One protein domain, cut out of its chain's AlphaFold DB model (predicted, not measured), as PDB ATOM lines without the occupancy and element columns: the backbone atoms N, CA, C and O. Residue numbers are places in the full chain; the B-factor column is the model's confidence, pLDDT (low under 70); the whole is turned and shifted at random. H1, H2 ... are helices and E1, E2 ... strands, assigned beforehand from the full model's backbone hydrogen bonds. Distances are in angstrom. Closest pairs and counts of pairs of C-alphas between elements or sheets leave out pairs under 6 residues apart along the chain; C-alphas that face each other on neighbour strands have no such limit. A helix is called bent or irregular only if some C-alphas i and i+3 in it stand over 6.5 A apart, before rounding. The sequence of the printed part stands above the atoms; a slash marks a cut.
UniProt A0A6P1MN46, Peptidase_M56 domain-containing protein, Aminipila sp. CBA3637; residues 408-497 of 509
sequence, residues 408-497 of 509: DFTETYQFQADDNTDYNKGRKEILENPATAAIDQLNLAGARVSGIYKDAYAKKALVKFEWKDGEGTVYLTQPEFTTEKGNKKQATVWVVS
ATOM      1  N   ASP A 408     -20.734  12.598  34.100       84.69
ATOM      2  CA  ASP A 408     -22.197  12.767  34.044       84.69
ATOM      3  C   ASP A 408     -22.961  11.435  33.905       84.69
ATOM      4  O   ASP A 408     -24.144  11.344  34.226       84.69
ATOM      5  N   PHE A 409     -22.283  10.372  33.465       85.50
ATOM      6  CA  PHE A 409     -22.873   9.052  33.223       85.50
ATOM      7  C   PHE A 409     -22.585   8.061  34.351       85.50
ATOM      8  O   PHE A 409     -22.887   6.870  34.239       85.50
ATOM      9  N   THR A 410     -22.033   8.544  35.464       89.88
ATOM     10  CA  THR A 410     -21.665   7.713  36.613       89.88
ATOM     11  C   THR A 410     -22.841   6.904  37.147       89.88
ATOM     12  O   THR A 410     -22.672   5.723  37.439       89.88
ATOM     13  N   GLU A 411     -24.038   7.493  37.237       89.50
ATOM     14  CA  GLU A 411     -25.233   6.766  37.681       89.50
ATOM     15  C   GLU A 411     -25.543   5.586  36.755       89.50
ATOM     16  O   GLU A 411     -25.780   4.474  37.225       89.50
ATOM     17  N   THR A 412     -25.467   5.796  35.438       88.19
ATOM     18  CA  THR A 412     -25.674   4.741  34.442       88.19
ATOM     19  C   THR A 412     -24.620   3.645  34.565       88.19
ATOM     20  O   THR A 412     -24.950   2.462  34.495       88.19
ATOM     21  N   TYR A 413     -23.352   4.006  34.776       90.00
ATOM     22  CA  TYR A 413     -22.267   3.026  34.900       90.00
ATOM     23  C   TYR A 413     -22.425   2.218  36.185       90.00
ATOM     24  O   TYR A 413     -22.260   1.000  36.177       90.00
ATOM     25  N   GLN A 414     -22.797   2.883  37.280       91.94
ATOM     26  CA  GLN A 414     -23.079   2.219  38.541       91.94
ATOM     27  C   GLN A 414     -24.286   1.289  38.415       91.94
ATOM     28  O   GLN A 414     -24.216   0.158  38.881       91.94
ATOM     29  N   PHE A 415     -25.361   1.723  37.751       89.81
ATOM     30  CA  PHE A 415     -26.525   0.880  37.491       89.81
ATOM     31  C   PHE A 415     -26.137  -0.382  36.712       89.81
ATOM     32  O   PHE A 415     -26.514  -1.475  37.111       89.81
ATOM     33  N   GLN A 416     -25.323  -0.258  35.659       88.56
ATOM     34  CA  GLN A 416     -24.841  -1.418  34.899       88.56
ATOM     35  C   GLN A 416     -23.963  -2.359  35.726       88.56
ATOM     36  O   GLN A 416     -23.959  -3.558  35.479       88.56
ATOM     37  N   ALA A 417     -23.191  -1.839  36.680       90.00
ATOM     38  CA  ALA A 417     -22.392  -2.665  37.579       90.00
ATOM     39  C   ALA A 417     -23.238  -3.346  38.671       90.00
ATOM     40  O   ALA A 417     -22.919  -4.461  39.087       90.00
ATOM     41  N   ASP A 418     -24.297  -2.686  39.139       89.12
ATOM     42  CA  ASP A 418     -25.192  -3.195  40.181       89.12
ATOM     43  C   ASP A 418     -26.229  -4.189  39.611       89.12
ATOM     44  O   ASP A 418     -26.647  -5.113  40.313       89.12
ATOM     45  N   ASP A 419     -26.626  -4.027  38.344       83.12
ATOM     46  CA  ASP A 419     -27.611  -4.861  37.655       83.12
ATOM     47  C   ASP A 419     -26.971  -6.075  36.957       83.12
ATOM     48  O   ASP A 419     -26.079  -5.945  36.125       83.12
ATOM     49  N   ASN A 420     -27.461  -7.279  37.262       76.69
ATOM     50  CA  ASN A 420     -26.944  -8.537  36.707       76.69
ATOM     51  C   ASN A 420     -27.945  -9.219  35.755       76.69
ATOM     52  O   ASN A 420     -28.009 -10.447  35.682       76.69
ATOM     53  N   THR A 421     -28.758  -8.428  35.052       82.81
ATOM     54  CA  THR A 421     -29.580  -8.912  33.934       82.81
ATOM     55  C   THR A 421     -28.711  -9.482  32.807       82.81
ATOM     56  O   THR A 421     -27.516  -9.196  32.715       82.81
ATOM     57  N   ASP A 422     -29.314 -10.251  31.894       76.50
ATOM     58  CA  ASP A 422     -28.605 -10.815  30.733       76.50
ATOM     59  C   ASP A 422     -27.890  -9.745  29.882       76.50
ATOM     60  O   ASP A 422     -26.863 -10.038  29.274       76.50
ATOM     61  N   TYR A 423     -28.382  -8.500  29.883       75.06
ATOM     62  CA  TYR A 423     -27.779  -7.371  29.166       75.06
ATOM     63  C   TYR A 423     -26.548  -6.772  29.868       75.06
ATOM     64  O   TYR A 423     -25.656  -6.267  29.189       75.06
ATOM     65  N   ASN A 424     -26.479  -6.838  31.202       82.94
ATOM     66  CA  ASN A 424     -25.426  -6.215  32.019       82.94
ATOM     67  C   ASN A 424     -24.471  -7.231  32.672       82.94
ATOM     68  O   ASN A 424     -23.566  -6.877  33.433       82.94
ATOM     69  N   LYS A 425     -24.624  -8.516  32.353       84.62
ATOM     70  CA  LYS A 425     -23.795  -9.592  32.893       84.62
ATOM     71  C   LYS A 425     -22.299  -9.326  32.665       84.62
ATOM     72  O   LYS A 425     -21.840  -9.177  31.536       84.62
ATOM     73  N   GLY A 426     -21.527  -9.293  33.755       86.12
ATOM     74  CA  GLY A 426     -20.073  -9.065  33.739       86.12
ATOM     75  C   GLY A 426     -19.635  -7.592  33.741       86.12
ATOM     76  O   GLY A 426     -18.451  -7.319  33.938       86.12
ATOM     77  N   ARG A 427     -20.561  -6.628  33.610       89.69
ATOM     78  CA  ARG A 427     -20.244  -5.185  33.647       89.69
ATOM     79  C   ARG A 427     -19.605  -4.760  34.966       89.69
ATOM     80  O   ARG A 427     -18.705  -3.925  34.952       89.69
ATOM     81  N   LYS A 428     -20.002  -5.371  36.086       91.81
ATOM     82  CA  LYS A 428     -19.408  -5.109  37.404       91.81
ATOM     83  C   LYS A 428     -17.891  -5.283  37.415       91.81
ATOM     84  O   LYS A 428     -17.166  -4.374  37.805       91.81
ATOM     85  N   GLU A 429     -17.407  -6.429  36.943       92.06
ATOM     86  CA  GLU A 429     -15.973  -6.744  36.918       92.06
ATOM     87  C   GLU A 429     -15.204  -5.806  35.982       92.06
ATOM     88  O   GLU A 429     -14.077  -5.411  36.284       92.06
ATOM     89  N   ILE A 430     -15.835  -5.410  34.872       92.69
ATOM     90  CA  ILE A 430     -15.272  -4.464  33.907       92.69
ATOM     91  C   ILE A 430     -15.135  -3.074  34.536       92.69
ATOM     92  O   ILE A 430     -14.057  -2.486  34.469       92.69
ATOM     93  N   LEU A 431     -16.199  -2.554  35.149       93.75
ATOM     94  CA  LEU A 431     -16.285  -1.163  35.593       93.75
ATOM     95  C   LEU A 431     -15.648  -0.910  36.969       93.75
ATOM     96  O   LEU A 431     -15.144   0.184  37.211       93.75
ATOM     97  N   GLU A 432     -15.606  -1.894  37.872       94.06
ATOM     98  CA  GLU A 432     -14.966  -1.749  39.196       94.06
ATOM     99  C   GLU A 432     -13.433  -1.926  39.156       94.06
ATOM    100  O   GLU A 432     -12.728  -1.654  40.137       94.06
ATOM    101  N   ASN A 433     -12.874  -2.307  38.003       94.38
ATOM    102  CA  ASN A 433     -11.436  -2.333  37.759       94.38
ATOM    103  C   ASN A 433     -11.031  -1.205  36.788       94.38
ATOM    104  O   ASN A 433     -11.499  -1.175  35.656       94.38
ATOM    105  N   PRO A 434     -10.118  -0.291  37.174       95.00
ATOM    106  CA  PRO A 434      -9.825   0.900  36.380       95.00
ATOM    107  C   PRO A 434      -9.188   0.592  35.023       95.00
ATOM    108  O   PRO A 434      -9.352   1.366  34.087       95.00
ATOM    109  N   ALA A 435      -8.461  -0.522  34.890       95.38
ATOM    110  CA  ALA A 435      -7.840  -0.876  33.619       95.38
ATOM    111  C   ALA A 435      -8.875  -1.378  32.608       95.38
ATOM    112  O   ALA A 435      -8.903  -0.907  31.474       95.38
ATOM    113  N   THR A 436      -9.750  -2.294  33.025       94.88
ATOM    114  CA  THR A 436     -10.839  -2.795  32.178       94.88
ATOM    115  C   THR A 436     -11.892  -1.723  31.926       94.88
ATOM    116  O   THR A 436     -12.399  -1.648  30.814       94.88
ATOM    117  N   ALA A 437     -12.148  -0.840  32.896       94.31
ATOM    118  CA  ALA A 437     -13.045   0.298  32.738       94.31
ATOM    119  C   ALA A 437     -12.528   1.284  31.682       94.31
ATOM    120  O   ALA A 437     -13.286   1.684  30.807       94.31
ATOM    121  N   ALA A 438     -11.235   1.631  31.706       94.56
ATOM    122  CA  ALA A 438     -10.630   2.483  30.680       94.56
ATOM    123  C   ALA A 438     -10.663   1.837  29.286       94.56
ATOM    124  O   ALA A 438     -10.969   2.516  28.309       94.56
ATOM    125  N   ILE A 439     -10.368   0.534  29.196       93.81
ATOM    126  CA  ILE A 439     -10.447  -0.225  27.938       93.81
ATOM    127  C   ILE A 439     -11.871  -0.185  27.370       93.81
ATOM    128  O   ILE A 439     -12.040   0.094  26.186       93.81
ATOM    129  N   ASP A 440     -12.875  -0.434  28.210       91.62
ATOM    130  CA  ASP A 440     -14.289  -0.474  27.831       91.62
ATOM    131  C   ASP A 440     -14.840   0.903  27.446       91.62
ATOM    132  O   ASP A 440     -15.495   1.040  26.415       91.62
ATOM    133  N   GLN A 441     -14.549   1.931  28.247       92.50
ATOM    134  CA  GLN A 441     -15.072   3.282  28.042       92.50
ATOM    135  C   GLN A 441     -14.440   3.970  26.834       92.50
ATOM    136  O   GLN A 441     -15.136   4.687  26.128       92.50
ATOM    137  N   LEU A 442     -13.148   3.751  26.569       92.75
ATOM    138  CA  LEU A 442     -12.426   4.399  25.463       92.75
ATOM    139  C   LEU A 442     -12.217   3.489  24.248       92.75
ATOM    140  O   LEU A 442     -11.528   3.885  23.303       92.75
ATOM    141  N   ASN A 443     -12.773   2.275  24.287       92.12
ATOM    142  CA  ASN A 443     -12.686   1.278  23.225       92.12
ATOM    143  C   ASN A 443     -11.236   0.967  22.798       92.12
ATOM    144  O   ASN A 443     -10.883   0.936  21.612       92.12
ATOM    145  N   LEU A 444     -10.363   0.785  23.794       93.75
ATOM    146  CA  LEU A 444      -8.941   0.522  23.574       93.75
ATOM    147  C   LEU A 444      -8.735  -0.941  23.176       93.75
ATOM    148  O   LEU A 444      -9.116  -1.859  23.897       93.75
ATOM    149  N   ALA A 445      -8.068  -1.173  22.054       91.81
ATOM    150  CA  ALA A 445      -7.745  -2.503  21.558       91.81
ATOM    151  C   ALA A 445      -6.233  -2.645  21.354       91.81
ATOM    152  O   ALA A 445      -5.512  -1.669  21.164       91.81
ATOM    153  N   GLY A 446      -5.715  -3.870  21.460       86.69
ATOM    154  CA  GLY A 446      -4.281  -4.140  21.286       86.69
ATOM    155  C   GLY A 446      -3.354  -3.524  22.347       86.69
ATOM    156  O   GLY A 446      -2.149  -3.759  22.293       86.69
ATOM    157  N   ALA A 447      -3.898  -2.782  23.316       91.06
ATOM    158  CA  ALA A 447      -3.162  -2.151  24.401       91.06
ATOM    159  C   ALA A 447      -2.818  -3.168  25.498       91.06
ATOM    160  O   ALA A 447      -3.700  -3.843  26.036       91.06
ATOM    161  N   ARG A 448      -1.547  -3.244  25.893       94.00
ATOM    162  CA  ARG A 448      -1.115  -3.972  27.089       94.00
ATOM    163  C   ARG A 448      -1.091  -3.020  28.276       94.00
ATOM    164  O   ARG A 448      -0.526  -1.935  28.193       94.00
ATOM    165  N   VAL A 449      -1.654  -3.430  29.406       96.31
ATOM    166  CA  VAL A 449      -1.535  -2.654  30.646       96.31
ATOM    167  C   VAL A 449      -0.104  -2.786  31.171       96.31
ATOM    168  O   VAL A 449       0.325  -3.884  31.528       96.31
ATOM    169  N   SER A 450       0.639  -1.679  31.207       93.81
ATOM    170  CA  SER A 450       2.029  -1.636  31.686       93.81
ATOM    171  C   SER A 450       2.140  -1.182  33.146       93.81
ATOM    172  O   SER A 450       3.132  -1.483  33.808       93.81
ATOM    173  N   GLY A 451       1.112  -0.519  33.687       93.88
ATOM    174  CA  GLY A 451       1.060  -0.135  35.097       93.88
ATOM    175  C   GLY A 451      -0.308   0.379  35.539       93.88
ATOM    176  O   GLY A 451      -1.036   0.989  34.760       93.88
ATOM    177  N   ILE A 452      -0.646   0.144  36.808       95.50
ATOM    178  CA  ILE A 452      -1.867   0.641  37.451       95.50
ATOM    179  C   ILE A 452      -1.474   1.251  38.795       95.50
ATOM    180  O   ILE A 452      -0.858   0.581  39.622       95.50
ATOM    181  N   TYR A 453      -1.875   2.496  39.029       93.38
ATOM    182  CA  TYR A 453      -1.678   3.209  40.287       93.38
ATOM    183  C   TYR A 453      -3.042   3.667  40.796       93.38
ATOM    184  O   TYR A 453      -3.810   4.258  40.041       93.38
ATOM    185  N   LYS A 454      -3.369   3.369  42.055       91.81
ATOM    186  CA  LYS A 454      -4.662   3.711  42.666       91.81
ATOM    187  C   LYS A 454      -4.451   4.407  44.000       91.81
ATOM    188  O   LYS A 454      -3.583   4.002  44.768       91.81
ATOM    189  N   ASP A 455      -5.286   5.395  44.280       88.88
ATOM    190  CA  ASP A 455      -5.361   6.077  45.567       88.88
ATOM    191  C   ASP A 455      -6.802   5.951  46.027       88.88
ATOM    192  O   ASP A 455      -7.720   6.596  45.517       88.88
ATOM    193  N   ALA A 456      -6.989   5.029  46.967       82.56
ATOM    194  CA  ALA A 456      -8.296   4.686  47.492       82.56
ATOM    195  C   ALA A 456      -8.919   5.817  48.323       82.56
ATOM    196  O   ALA A 456     -10.144   5.828  48.470       82.56
ATOM    197  N   TYR A 457      -8.103   6.739  48.854       83.75
ATOM    198  CA  TYR A 457      -8.562   7.899  49.617       83.75
ATOM    199  C   TYR A 457      -8.982   9.023  48.681       83.75
ATOM    200  O   TYR A 457     -10.083   9.545  48.817       83.75
ATOM    201  N   ALA A 458      -8.140   9.348  47.696       85.50
ATOM    202  CA  ALA A 458      -8.445  10.375  46.703       85.50
ATOM    203  C   ALA A 458      -9.482   9.924  45.662       85.50
ATOM    204  O   ALA A 458      -9.940  10.750  44.878       85.50
ATOM    205  N   LYS A 459      -9.826   8.626  45.628       91.12
ATOM    206  CA  LYS A 459     -10.735   8.028  44.637       91.12
ATOM    207  C   LYS A 459     -10.273   8.271  43.202       91.12
ATOM    208  O   LYS A 459     -11.082   8.462  42.301       91.12
ATOM    209  N   LYS A 460      -8.954   8.240  42.992       93.81
ATOM    210  CA  LYS A 460      -8.322   8.415  41.679       93.81
ATOM    211  C   LYS A 460      -7.540   7.164  41.293       93.81
ATOM    212  O   LYS A 460      -7.038   6.427  42.149       93.81
ATOM    213  N   ALA A 461      -7.409   6.942  39.992       94.31
ATOM    214  CA  ALA A 461      -6.549   5.932  39.398       94.31
ATOM    215  C   ALA A 461      -5.819   6.490  38.171       94.31
ATOM    216  O   ALA A 461      -6.302   7.379  37.472       94.31
ATOM    217  N   LEU A 462      -4.640   5.937  37.913       95.06
ATOM    218  CA  LEU A 462      -3.849   6.158  36.712       95.06
ATOM    219  C   LEU A 462      -3.521   4.791  36.120       95.06
ATOM    220  O   LEU A 462      -2.952   3.935  36.804       95.06
ATOM    221  N   VAL A 463      -3.853   4.599  34.848       96.56
ATOM    222  CA  VAL A 463      -3.533   3.379  34.103       96.56
ATOM    223  C   VAL A 463      -2.623   3.730  32.935       96.56
ATOM    224  O   VAL A 463      -2.912   4.642  32.159       96.56
ATOM    225  N   LYS A 464      -1.508   3.008  32.820       96.88
ATOM    226  CA  LYS A 464      -0.582   3.101  31.693       96.88
ATOM    227  C   LYS A 464      -0.844   1.968  30.711       96.88
ATOM    228  O   LYS A 464      -0.938   0.803  31.106       96.88
ATOM    229  N   PHE A 465      -0.925   2.334  29.443       97.00
ATOM    230  CA  PHE A 465      -1.164   1.444  28.320       97.00
ATOM    231  C   PHE A 465       0.021   1.486  27.361       97.00
ATOM    232  O   PHE A 465       0.572   2.550  27.097       97.00
ATOM    233  N   GLU A 466       0.396   0.331  26.833       96.50
ATOM    234  CA  GLU A 466       1.494   0.144  25.892       96.50
ATOM    235  C   GLU A 466       0.953  -0.516  24.618       96.50
ATOM    236  O   GLU A 466       0.382  -1.607  24.660       96.50
ATOM    237  N   TRP A 467       1.142   0.152  23.487       97.00
ATOM    238  CA  TRP A 467       0.951  -0.391  22.146       97.00
ATOM    239  C   TRP A 467       2.316  -0.639  21.499       97.00
ATOM    240  O   TRP A 467       3.352  -0.205  21.999       97.00
ATOM    241  N   LYS A 468       2.337  -1.304  20.338       94.56
ATOM    242  CA  LYS A 468       3.587  -1.552  19.592       94.56
ATOM    243  C   LYS A 468       4.323  -0.269  19.192       94.56
ATOM    244  O   LYS A 468       5.531  -0.310  18.979       94.56
ATOM    245  N   ASP A 469       3.591   0.827  19.029       94.94
ATOM    246  CA  ASP A 469       4.073   2.114  18.532       94.94
ATOM    247  C   ASP A 469       4.223   3.188  19.627       94.94
ATOM    248  O   ASP A 469       4.673   4.289  19.320       94.94
ATOM    249  N   GLY A 470       3.902   2.891  20.894       95.25
ATOM    250  CA  GLY A 470       4.155   3.802  22.015       95.25
ATOM    251  C   GLY A 470       3.274   3.579  23.249       95.25
ATOM    252  O   GLY A 470       2.474   2.650  23.308       95.25
ATOM    253  N   GLU A 471       3.407   4.464  24.241       95.31
ATOM    254  CA  GLU A 471       2.728   4.358  25.543       95.31
ATOM    255  C   GLU A 471       1.776   5.528  25.816       95.31
ATOM    256  O   GLU A 471       2.163   6.688  25.679       95.31
ATOM    257  N   GLY A 472       0.550   5.241  26.258       93.62
ATOM    258  CA  GLY A 472      -0.460   6.222  26.670       93.62
ATOM    259  C   GLY A 472      -0.831   6.106  28.148       93.62
ATOM    260  O   GLY A 472      -0.557   5.105  28.810       93.62
ATOM    261  N   THR A 473      -1.447   7.152  28.694       95.12
ATOM    262  CA  THR A 473      -1.917   7.181  30.086       95.12
ATOM    263  C   THR A 473      -3.362   7.645  30.132       95.12
ATOM    264  O   THR A 473      -3.713   8.627  29.481       95.12
ATOM    265  N   VAL A 474      -4.175   6.952  30.925       95.62
ATOM    266  CA  VAL A 474      -5.579   7.283  31.173       95.62
ATOM    267  C   VAL A 474      -5.767   7.512  32.669       95.62
ATOM    268  O   VAL A 474      -5.278   6.732  33.493       95.62
ATOM    269  N   TYR A 475      -6.463   8.591  33.010       94.75
ATOM    270  CA  TYR A 475      -6.827   8.926  34.382       94.75
ATOM    271  C   TYR A 475      -8.282   8.548  34.616       94.75
ATOM    272  O   TYR A 475      -9.114   8.687  33.722       94.75
ATOM    273  N   LEU A 476      -8.574   8.041  35.810       94.81
ATOM    274  CA  LEU A 476      -9.921   7.667  36.207       94.81
ATOM    275  C   LEU A 476     -10.222   8.169  37.615       94.81
ATOM    276  O   LEU A 476      -9.328   8.257  38.462       94.81
ATOM    277  N   THR A 477     -11.490   8.435  37.874       95.19
ATOM    278  CA  THR A 477     -12.035   8.826  39.172       95.19
ATOM    279  C   THR A 477     -13.162   7.868  39.560       95.19
ATOM    280  O   THR A 477     -13.731   7.175  38.717       95.19
ATOM    281  N   GLN A 478     -13.472   7.782  40.850       94.44
ATOM    282  CA  GLN A 478     -14.771   7.293  41.309       94.44
ATOM    283  C   GLN A 478     -15.538   8.532  41.781       94.44
ATOM    284  O   GLN A 478     -15.302   8.984  42.905       94.44
ATOM    285  N   PRO A 479     -16.368   9.154  40.936       92.19
ATOM    286  CA  PRO A 479     -17.069  10.377  41.309       92.19
ATOM    287  C   PRO A 479     -18.264  10.093  42.233       92.19
ATOM    288  O   PRO A 479     -18.760   8.965  42.343       92.19
ATOM    289  N   GLU A 480     -18.730  11.130  42.927       91.75
ATOM    290  CA  GLU A 480     -20.050  11.111  43.555       91.75
ATOM    291  C   GLU A 480     -21.119  11.358  42.493       91.75
ATOM    292  O   GLU A 480     -20.957  12.210  41.623       91.75
ATOM    293  N   PHE A 481     -22.242  10.657  42.593       89.44
ATOM    294  CA  PHE A 481     -23.390  10.868  41.720       89.44
ATOM    295  C   PHE A 481     -24.673  10.977  42.539       89.44
ATOM    296  O   PHE A 481     -24.748  10.529  43.687       89.44
ATOM    297  N   THR A 482     -25.693  11.598  41.953       86.81
ATOM    298  CA  THR A 482     -27.014  11.713  42.572       86.81
ATOM    299  C   THR A 482     -27.903  10.628  41.992       86.81
ATOM    300  O   THR A 482     -28.053  10.553  40.784       86.81
ATOM    301  N   THR A 483     -28.458   9.777  42.850       82.31
ATOM    302  CA  THR A 483     -29.424   8.745  42.441       82.31
ATOM    303  C   THR A 483     -30.744   9.374  41.984       82.31
ATOM    304  O   THR A 483     -31.080  10.465  42.444       82.31
ATOM    305  N   GLU A 484     -31.570   8.645  41.229       77.88
ATOM    306  CA  GLU A 484     -32.951   9.047  40.879       77.88
ATOM    307  C   GLU A 484     -33.794   9.525  42.083       77.88
ATOM    308  O   GLU A 484     -34.701  10.343  41.944       77.88
ATOM    309  N   LYS A 485     -33.485   9.044  43.296       79.06
ATOM    310  CA  LYS A 485     -34.151   9.442  44.553       79.06
ATOM    311  C   LYS A 485     -33.583  10.722  45.185       79.06
ATOM    312  O   LYS A 485     -33.964  11.062  46.301       79.06
ATOM    313  N   GLY A 486     -32.648  11.403  44.523       82.75
ATOM    314  CA  GLY A 486     -31.993  12.625  44.996       82.75
ATOM    315  C   GLY A 486     -30.867  12.410  46.015       82.75
ATOM    316  O   GLY A 486     -30.288  13.381  46.500       82.75
ATOM    317  N   ASN A 487     -30.526  11.162  46.355       87.38
ATOM    318  CA  ASN A 487     -29.456  10.875  47.314       87.38
ATOM    319  C   ASN A 487     -28.092  10.890  46.627       87.38
ATOM    320  O   ASN A 487     -27.925  10.223  45.604       87.38
ATOM    321  N   LYS A 488     -27.109  11.563  47.228       88.94
ATOM    322  CA  LYS A 488     -25.707  11.468  46.808       88.94
ATOM    323  C   LYS A 488     -25.110  10.127  47.231       88.94
ATOM    324  O   LYS A 488     -25.236   9.732  48.391       88.94
ATOM    325  N   LYS A 489     -24.457   9.436  46.300       91.44
ATOM    326  CA  LYS A 489     -23.767   8.163  46.523       91.44
ATOM    327  C   LYS A 489     -22.381   8.219  45.887       91.44
ATOM    328  O   LYS A 489     -22.204   8.724  44.783       91.44
ATOM    329  N   GLN A 490     -21.407   7.660  46.590       93.25
ATOM    330  CA  GLN A 490     -20.066   7.436  46.066       93.25
ATOM    331  C   GLN A 490     -20.079   6.237  45.105       93.25
ATOM    332  O   GLN A 490     -20.529   5.154  45.490       93.25
ATOM    333  N   ALA A 491     -19.574   6.408  43.880       93.25
ATOM    334  CA  ALA A 491     -19.463   5.314  42.917       93.25
ATOM    335  C   ALA A 491     -18.440   4.251  43.354       93.25
ATOM    336  O   ALA A 491     -17.397   4.577  43.931       93.25
ATOM    337  N   THR A 492     -18.730   2.981  43.057       93.88
ATOM    338  CA  THR A 492     -17.765   1.869  43.120       93.88
ATOM    339  C   THR A 492     -17.085   1.632  41.773       93.88
ATOM    340  O   THR A 492     -15.979   1.092  41.722       93.88
ATOM    341  N   VAL A 493     -17.704   2.089  40.687       94.44
ATOM    342  CA  VAL A 493     -17.151   2.042  39.331       94.44
ATOM    343  C   VAL A 493     -16.096   3.124  39.103       94.44
ATOM    344  O   VAL A 493     -16.129   4.185  39.724       94.44
ATOM    345  N   TRP A 494     -15.157   2.850  38.201       95.25
ATOM    346  CA  TRP A 494     -14.171   3.818  37.725       95.25
ATOM    347  C   TRP A 494     -14.660   4.485  36.448       95.25
ATOM    348  O   TRP A 494     -15.099   3.806  35.525       95.25
ATOM    349  N   VAL A 495     -14.532   5.804  36.375       94.06
ATOM    350  CA  VAL A 495     -14.937   6.629  35.236       94.06
ATOM    351  C   VAL A 495     -13.713   7.364  34.713       94.06
ATOM    352  O   VAL A 495     -12.939   7.900  35.501       94.06
ATOM    353  N   VAL A 496     -13.490   7.352  33.402       93.81
ATOM    354  CA  VAL A 496     -12.382   8.099  32.795       93.81
ATOM    355  C   VAL A 496     -12.578   9.599  33.010       93.81
ATOM    356  O   VAL A 496     -13.678  10.121  32.853       93.81
ATOM    357  N   SER A 497     -11.490  10.284  33.356       91.56
ATOM    358  CA  SER A 497     -11.487  11.699  33.710       91.56
ATOM    359  C   SER A 497     -10.327  12.430  33.036       91.56
ATOM    360  O   SER A 497      -9.253  11.867  32.803       91.56
TER     361      SER A 497
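Overview. This is residues 408 to 497 of the 509 residues of the protein "Peptidase_M56 domain-containing protein" of Aminipila sp. CBA3637 (UniProt A0A6P1MN46). A strongly twisted sheet of three long strands, E1 to E3, and the short E6 has H3 packed on it; E3 runs on into a small hairpin, E4 and E5, which reaches away from it. H1 is beside that hairpin, and H2 sits between H1 and H3. The 90 printed residues hold, in chain order, three named helices and six named strands, mixed in class; the sheets, E1 - E2 - E3 - E6 and E4 - E5, are antiparallel. The whole is compact, with a radius of gyration of the C-alphas of 13.7 A and spans of 47 by 32 by 18 A.

Along the chain. H1, residues 408 to 418, begins at C-alpha (-22.197, 12.767, 34.044) and is 17.4 A long; it is irregular, with C-alphas 408 and 411 7.6 A apart. H2 is residues 427 to 431, and H3 residues 434 to 442, 11.8 A. E1, residues 448 to 455, E2, 460 to 467, and E3, 470 to 477, measure 21.5 A, 23.3 A and 24.1 A. E4 is 480 to 482, E5 488 to 490, and E6 495 to 497, ending at C-alpha (-11.487, 11.699, 33.710).

Arrangement. H1 touches H2, closest at the C-alphas of Ala 417 and Lys 428, 3.9 A. The closest C-alphas of H1 and E4, Glu 411 and Phe 481, are 6.0 A apart. H2 and H3 touch only at the corner, at C-alphas 431 and 437, 4.6 A. H3 is on the larger sheet; its closest C-alphas to E2 are Ala 435 and Val 463, 6.1 A. E1, E2 and E3 form a meander, each strand the antiparallel neighbour of the one before. Within hydrogen-bond range are N 450 and O 464, 2.9 A, for E1 and E2; N 463 and O 474, 2.9 A, for E2 and E3; N 477 and O 495, 2.8 A, for E3 and E6; and N 489 and O 481, 2.8 A, for E4 and E5. Every O i to N i+4 pair is within range in H2 and H3, and 6 of 7 in H1.

Size, cuts and confidence. The C-alphas farthest apart, Asp 469 and Lys 485, are 46.8 A apart. The printed part has no cut and no long link. Its mean pLDDT is 90.8, and no printed residue is under 70.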